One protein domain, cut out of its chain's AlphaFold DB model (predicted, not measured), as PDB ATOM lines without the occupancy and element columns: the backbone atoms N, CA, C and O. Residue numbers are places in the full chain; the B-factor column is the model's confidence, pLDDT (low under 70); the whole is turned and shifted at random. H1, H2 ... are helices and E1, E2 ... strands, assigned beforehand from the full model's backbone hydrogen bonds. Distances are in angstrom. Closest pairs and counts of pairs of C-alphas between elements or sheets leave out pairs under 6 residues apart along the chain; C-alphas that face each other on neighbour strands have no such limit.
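Overview. This is residues 53 to 104 of the 114 residues of an uncharacterized protein of Arundo donax (UniProt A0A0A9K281). A narrow two-stranded hairpin, E1 and E2, leads into a long loop that folds back into one helix, H1, and H1 runs back toward the hairpin with its later residues, 95 to 102, close to both strands. The turn between the strands makes one end of a rod and the loop before H1 makes the other. The printed part has 52 residues with two named strands and one named helix, in the order E1, E2, H1; the sheet, E1 - E2, is antiparallel and the class is mixed, helices and strands. The whole is only just loose, close to extended, with a radius of gyration of the C-alphas of 14.4 A and spans of 50 by 19 by 9 A.

Arrangement. E1, residues 54 to 59, and E2, residues 65 to 70, form a hairpin with a tight link, antiparallel at 159 degrees between their directions. N 54 and O 70 are 2.9 A apart and N 66 and O 58 are 2.8 A apart, both within hydrogen-bond range. In H1, residues 87 to 102, every O i to N i+4 pair is within hydrogen-bond range. The closest C-alphas of E1 and H1 are those of Leu 55 and Ser 99, 7.0 A apart. Those of E2 and H1 are Ile 69 and Ser 99, 7.9 A apart.

Along the chain. E1 begins at C-alpha 54, (116.347, 145.568, 148.040), and is 16.5 A long from first to last C-alpha. E2 is 16.0 A long and begins at C-alpha 65, (100.970, 145.879, 152.191). H1 is 22.8 A long and ends at C-alpha 102, (106.943, 139.412, 142.833).

Size, cuts and confidence. The two C-alphas farthest apart, those of His 62 and Asp 82, are 50.5 A apart. The printed part has no cut. The link from E2 to H1, residues 71 to 86, is long; in it residues 80 to 81 pair with residues 84 to 85, antiparallel. The mean pLDDT of the printed part is 82.2, and residues 75 to 81 and residue 104 are under 70.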
ATOM      1  N   ASN A  53     120.444 146.432 145.581       83.56
ATOM      2  CA  ASN A  53     119.000 146.504 145.422       83.56
ATOM      3  C   ASN A  53     118.251 145.691 146.494       83.56
ATOM      4  O   ASN A  53     118.633 144.560 146.816       83.56
ATOM      5  N   PHE A  54     117.158 146.238 147.026       86.69
ATOM      6  CA  PHE A  54     116.347 145.568 148.040       86.69
ATOM      7  C   PHE A  54     114.850 145.680 147.760       86.69
ATOM      8  O   PHE A  54     114.375 146.656 147.187       86.69
ATOM      9  N   LEU A  55     114.101 144.682 148.233       89.06
ATOM     10  CA  LEU A  55     112.641 144.682 148.297       89.06
ATOM     11  C   LEU A  55     112.225 144.474 149.759       89.06
ATOM     12  O   LEU A  55     112.656 143.510 150.400       89.06
ATOM     13  N   LYS A  56     111.406 145.375 150.302       90.62
ATOM     14  CA  LYS A  56     110.843 145.275 151.655       90.62
ATOM     15  C   LYS A  56     109.331 145.383 151.598       90.62
ATOM     16  O   LYS A  56     108.807 146.271 150.943       90.62
ATOM     17  N   LYS A  57     108.652 144.497 152.324       91.00
ATOM     18  CA  LYS A  57     107.200 144.535 152.498       91.00
ATOM     19  C   LYS A  57     106.892 145.104 153.870       91.00
ATOM     20  O   LYS A  57     107.385 144.577 154.870       91.00
ATOM     21  N   VAL A  58     106.111 146.171 153.915       90.56
ATOM     22  CA  VAL A  58     105.692 146.822 155.155       90.56
ATOM     23  C   VAL A  58     104.188 146.676 155.286       90.56
ATOM     24  O   VAL A  58     103.437 147.110 154.415       90.56
ATOM     25  N   ASN A  59     103.743 146.072 156.386       90.06
ATOM     26  CA  ASN A  59     102.323 146.000 156.697       90.06
ATOM     27  C   ASN A  59     101.824 147.392 157.088       90.06
ATOM     28  O   ASN A  59     102.329 148.013 158.027       90.06
ATOM     29  N   MET A  60     100.823 147.858 156.360       87.50
ATOM     30  CA  MET A  60     100.112 149.100 156.603       87.50
ATOM     31  C   MET A  60      98.780 148.800 157.298       87.50
ATOM     32  O   MET A  60      98.405 147.652 157.535       87.50
ATOM     33  N   SER A  61      98.057 149.852 157.672       86.75
ATOM     34  CA  SER A  61      96.695 149.723 158.195       86.75
ATOM     35  C   SER A  61      95.763 149.033 157.189       86.75
ATOM     36  O   SER A  61      95.982 149.153 155.985       86.75
ATOM     37  N   HIS A  62      94.670 148.438 157.672       88.25
ATOM     38  CA  HIS A  62      93.617 147.847 156.830       88.25
ATOM     39  C   HIS A  62      94.106 146.694 155.936       88.25
ATOM     40  O   HIS A  62      93.703 146.598 154.781       88.25
ATOM     41  N   ASP A  63      95.011 145.858 156.459       85.56
ATOM     42  CA  ASP A  63      95.597 144.700 155.763       85.56
ATOM     43  C   ASP A  63      96.287 145.043 154.428       85.56
ATOM     44  O   ASP A  63      96.570 144.171 153.606       85.56
ATOM     45  N   GLN A  64      96.592 146.326 154.213       88.19
ATOM     46  CA  GLN A  64      97.348 146.787 153.059       88.19
ATOM     47  C   GLN A  64      98.831 146.475 153.262       88.19
ATOM     48  O   GLN A  64      99.367 146.612 154.361       88.19
ATOM     49  N   VAL A  65      99.521 146.099 152.188       90.69
ATOM     50  CA  VAL A  65     100.970 145.879 152.191       90.69
ATOM     51  C   VAL A  65     101.611 146.891 151.253       90.69
ATOM     52  O   VAL A  65     101.213 147.004 150.097       90.69
ATOM     53  N   LEU A  66     102.594 147.633 151.758       91.38
ATOM     54  CA  LEU A  66     103.435 148.519 150.965       91.38
ATOM     55  C   LEU A  66     104.716 147.779 150.573       91.38
ATOM     56  O   LEU A  66     105.518 147.423 151.438       91.38
ATOM     57  N   ASP A  67     104.919 147.585 149.274       92.19
ATOM     58  CA  ASP A  67     106.189 147.120 148.724       92.19
ATOM     59  C   ASP A  67     107.128 148.319 148.488       92.19
ATOM     60  O   ASP A  67     106.794 149.267 147.779       92.19
ATOM     61  N   ILE A  68     108.319 148.278 149.085       91.12
ATOM     62  CA  ILE A  68     109.383 149.275 148.935       91.12
ATOM     63  C   ILE A  68     110.523 148.637 148.146       91.12
ATOM     64  O   ILE A  68     111.136 147.674 148.613       91.12
ATOM     65  N   ILE A  69     110.827 149.199 146.978       89.94
ATOM     66  CA  ILE A  69     111.944 148.780 146.127       89.94
ATOM     67  C   ILE A  69     113.028 149.856 146.185       89.94
ATOM     68  O   ILE A  69     112.827 150.973 145.713       89.94
ATOM     69  N   GLY A  70     114.174 149.517 146.770       87.69
ATOM     70  CA  GLY A  70     115.374 150.348 146.736       87.69
ATOM     71  C   GLY A  70     116.309 149.892 145.625       87.69
ATOM     72  O   GLY A  70     116.601 148.699 145.523       87.69
ATOM     73  N   LEU A  71     116.781 150.833 144.810       83.44
ATOM     74  CA  LEU A  71     117.722 150.590 143.717       83.44
ATOM     75  C   LEU A  71     119.027 151.348 143.957       83.44
ATOM     76  O   LEU A  71     119.007 152.542 144.257       83.44
ATOM     77  N   ASP A  72     120.155 150.667 143.771       77.50
ATOM     78  CA  ASP A  72     121.462 151.310 143.689       77.50
ATOM     79  C   ASP A  72     121.644 151.919 142.294       77.50
ATOM     80  O   ASP A  72     122.152 151.305 141.349       77.50
ATOM     81  N   THR A  73     121.229 153.177 142.173       74.56
ATOM     82  CA  THR A  73     121.375 153.946 140.939       74.56
ATOM     83  C   THR A  73     122.827 154.295 140.616       74.56
ATOM     84  O   THR A  73     123.108 154.662 139.477       74.56
ATOM     85  N   GLY A  74     123.762 154.174 141.567       71.69
ATOM     86  CA  GLY A  74     125.188 154.384 141.317       71.69
ATOM     87  C   GLY A  74     125.726 153.358 140.323       71.69
ATOM     88  O   GLY A  74     126.315 153.720 139.307       71.69
ATOM     89  N   ALA A  75     125.405 152.082 140.530       65.38
ATOM     90  CA  ALA A  75     125.784 151.012 139.608       65.38
ATOM     91  C   ALA A  75     124.980 150.997 138.282       65.38
ATOM     92  O   ALA A  75     125.315 150.219 137.382       65.38
ATOM     93  N   LEU A  76     123.974 151.874 138.132       67.25
ATOM     94  CA  LEU A  76     123.309 152.165 136.855       67.25
ATOM     95  C   LEU A  76     124.004 153.276 136.056       67.25
ATOM     96  O   LEU A  76     123.790 153.337 134.853       67.25
ATOM     97  N   GLN A  77     124.833 154.142 136.660       68.12
ATOM     98  CA  GLN A  77     125.417 155.292 135.949       68.12
ATOM     99  C   GLN A  77     126.305 154.884 134.761       68.12
ATOM    100  O   GLN A  77     126.250 155.540 133.717       68.12
ATOM    101  N   GLU A  78     127.036 153.769 134.849       64.69
ATOM    102  CA  GLU A  78     127.767 153.193 133.712       64.69
ATOM    103  C   GLU A  78     126.826 152.424 132.773       64.69
ATOM    104  O   GLU A  78     126.807 151.193 132.727       64.69
ATOM    105  N   HIS A  79     126.027 153.152 131.996       63.25
ATOM    106  CA  HIS A  79     125.116 152.551 131.017       63.25
ATOM    107  C   HIS A  79     125.872 151.876 129.866       63.25
ATOM    108  O   HIS A  79     125.392 150.886 129.317       63.25
ATOM    109  N   LEU A  80     127.053 152.391 129.507       64.31
ATOM    110  CA  LEU A  80     127.877 151.898 128.407       64.31
ATOM    111  C   LEU A  80     129.296 151.593 128.888       64.31
ATOM    112  O   LEU A  80     129.960 152.453 129.460       64.31
ATOM    113  N   HIS A  81     129.771 150.389 128.588       66.56
ATOM    114  CA  HIS A  81     131.168 149.993 128.707       66.56
ATOM    115  C   HIS A  81     131.611 149.471 127.337       66.56
ATOM    116  O   HIS A  81     131.005 148.536 126.811       66.56
ATOM    117  N   ASP A  82     132.603 150.118 126.722       75.50
ATOM    118  CA  ASP A  82     133.085 149.782 125.369       75.50
ATOM    119  C   ASP A  82     131.965 149.762 124.297       75.50
ATOM    120  O   ASP A  82     131.817 148.832 123.503       75.50
ATOM    121  N   GLY A  83     131.077 150.765 124.329       73.00
ATOM    122  CA  GLY A  83     129.966 150.901 123.374       73.00
ATOM    123  C   GLY A  83     128.835 149.873 123.527       73.00
ATOM    124  O   GLY A  83     127.889 149.885 122.741       73.00
ATOM    125  N   LYS A  84     128.894 148.998 124.539       75.38
ATOM    126  CA  LYS A  84     127.848 148.021 124.868       75.38
ATOM    127  C   LYS A  84     127.221 148.332 126.215       75.38
ATOM    128  O   LYS A  84     127.879 148.863 127.104       75.38
ATOM    129  N   VAL A  85     125.954 147.946 126.378       77.81
ATOM    130  CA  VAL A  85     125.272 148.012 127.678       77.81
ATOM    131  C   VAL A  85     126.094 147.255 128.713       77.81
ATOM    132  O   VAL A  85     126.401 146.077 128.493       77.81
ATOM    133  N   SER A  86     126.440 147.917 129.817       81.44
ATOM    134  CA  SER A  86     127.261 147.298 130.854       81.44
ATOM    135  C   SER A  86     126.562 146.072 131.450       81.44
ATOM    136  O   SER A  86     125.332 145.995 131.559       81.44
ATOM    137  N   THR A  87     127.356 145.078 131.846       80.12
ATOM    138  CA  THR A  87     126.834 143.888 132.530       80.12
ATOM    139  C   THR A  87     126.130 144.277 133.831       80.12
ATOM    140  O   THR A  87     125.073 143.729 134.126       80.12
ATOM    141  N   SER A  88     126.660 145.278 134.548       77.12
ATOM    142  CA  SER A  88     126.056 145.836 135.765       77.12
ATOM    143  C   SER A  88     124.628 146.322 135.513       77.12
ATOM    144  O   SER A  88     123.691 145.846 136.154       77.12
ATOM    145  N   TYR A  89     124.440 147.183 134.505       81.62
ATOM    146  CA  TYR A  89     123.122 147.699 134.137       81.62
ATOM    147  C   TYR A  89     122.139 146.569 133.803       81.62
ATOM    148  O   TYR A  89     121.004 146.551 134.277       81.62
ATOM    149  N   ARG A  90     122.577 145.588 133.004       83.44
ATOM    150  CA  ARG A  90     121.725 144.466 132.584       83.44
ATOM    151  C   ARG A  90     121.258 143.616 133.763       83.44
ATOM    152  O   ARG A  90     120.095 143.220 133.799       83.44
ATOM    153  N   GLU A  91     122.153 143.296 134.690       84.62
ATOM    154  CA  GLU A  91     121.805 142.483 135.856       84.62
ATOM    155  C   GLU A  91     120.894 143.245 136.823       84.62
ATOM    156  O   GLU A  91     119.939 142.665 137.342       84.62
ATOM    157  N   GLN A  92     121.093 144.557 136.977       83.12
ATOM    158  CA  GLN A  92     120.173 145.407 137.730       83.12
ATOM    159  C   GLN A  92     118.771 145.471 137.114       83.12
ATOM    160  O   GLN A  92     117.785 145.304 137.831       83.12
ATOM    161  N   ALA A  93     118.671 145.654 135.794       85.31
ATOM    162  CA  ALA A  93     117.391 145.676 135.090       85.31
ATOM    163  C   ALA A  93     116.636 144.346 135.249       85.31
ATOM    164  O   ALA A  93     115.474 144.337 135.650       85.31
ATOM    165  N   LYS A  94     117.320 143.208 135.051       88.81
ATOM    166  CA  LYS A  94     116.734 141.873 135.279       88.81
ATOM    167  C   LYS A  94     116.292 141.666 136.726       88.81
ATOM    168  O   LYS A  94     115.284 141.006 136.974       88.81
ATOM    169  N   TRP A  95     117.071 142.156 137.691       89.50
ATOM    170  CA  TRP A  95     116.693 142.084 139.100       89.50
ATOM    171  C   TRP A  95     115.406 142.873 139.353       89.50
ATOM    172  O   TRP A  95     114.493 142.347 139.984       89.50
ATOM    173  N   LEU A  96     115.300 144.088 138.808       88.50
ATOM    174  CA  LEU A  96     114.121 144.939 138.965       88.50
ATOM    175  C   LEU A  96     112.875 144.300 138.344       88.50
ATOM    176  O   LEU A  96     111.843 144.236 139.005       88.50
ATOM    177  N   GLU A  97     112.978 143.767 137.125       90.62
ATOM    178  CA  GLU A  97     111.883 143.043 136.465       90.62
ATOM    179  C   GLU A  97     111.357 141.888 137.329       90.62
ATOM    180  O   GLU A  97     110.149 141.743 137.525       90.62
ATOM    181  N   ARG A  98     112.263 141.086 137.904       90.50
ATOM    182  CA  ARG A  98     111.894 139.981 138.804       90.50
ATOM    183  C   ARG A  98     111.240 140.486 140.083       90.50
ATOM    184  O   ARG A  98     110.246 139.910 140.513       90.50
ATOM    185  N   SER A  99     111.773 141.548 140.681       90.12
ATOM    186  CA  SER A  99     111.203 142.153 141.887       90.12
ATOM    187  C   SER A  99     109.789 142.677 141.632       90.12
ATOM    188  O   SER A  99     108.896 142.389 142.423       90.12
ATOM    189  N   LEU A 100     109.553 143.348 140.501       90.50
ATOM    190  CA  LEU A 100     108.228 143.841 140.107       90.50
ATOM    191  C   LEU A 100     107.227 142.703 139.862       90.50
ATOM    192  O   LEU A 100     106.070 142.792 140.271       90.50
ATOM    193  N   ALA A 101     107.671 141.597 139.259       88.25
ATOM    194  CA  ALA A 101     106.832 140.410 139.085       88.25
ATOM    195  C   ALA A 101     106.401 139.791 140.433       88.25
ATOM    196  O   ALA A 101     105.310 139.234 140.538       88.25
ATOM    197  N   LEU A 102     107.228 139.913 141.480       84.38
ATOM    198  CA  LEU A 102     106.943 139.412 142.833       84.38
ATOM    199  C   LEU A 102     106.041 140.340 143.664       84.38
ATOM    200  O   LEU A 102     105.477 139.898 144.672       84.38
ATOM    201  N   THR A 103     105.908 141.613 143.281       81.50
ATOM    202  CA  THR A 103     105.036 142.588 143.963       81.50
ATOM    203  C   THR A 103     103.575 142.521 143.514       81.50
ATOM    204  O   THR A 103     102.737 143.210 144.077       81.50
ATOM    205  N   GLY A 104     103.236 141.629 142.574       63.19
ATOM    206  CA  GLY A 104     101.900 141.033 142.467       63.19
ATOM    207  C   GLY A 104     100.717 142.004 142.521       63.19
ATOM    208  O   GLY A 104      99.756 141.751 143.244       63.19
TER     209      GLY A 104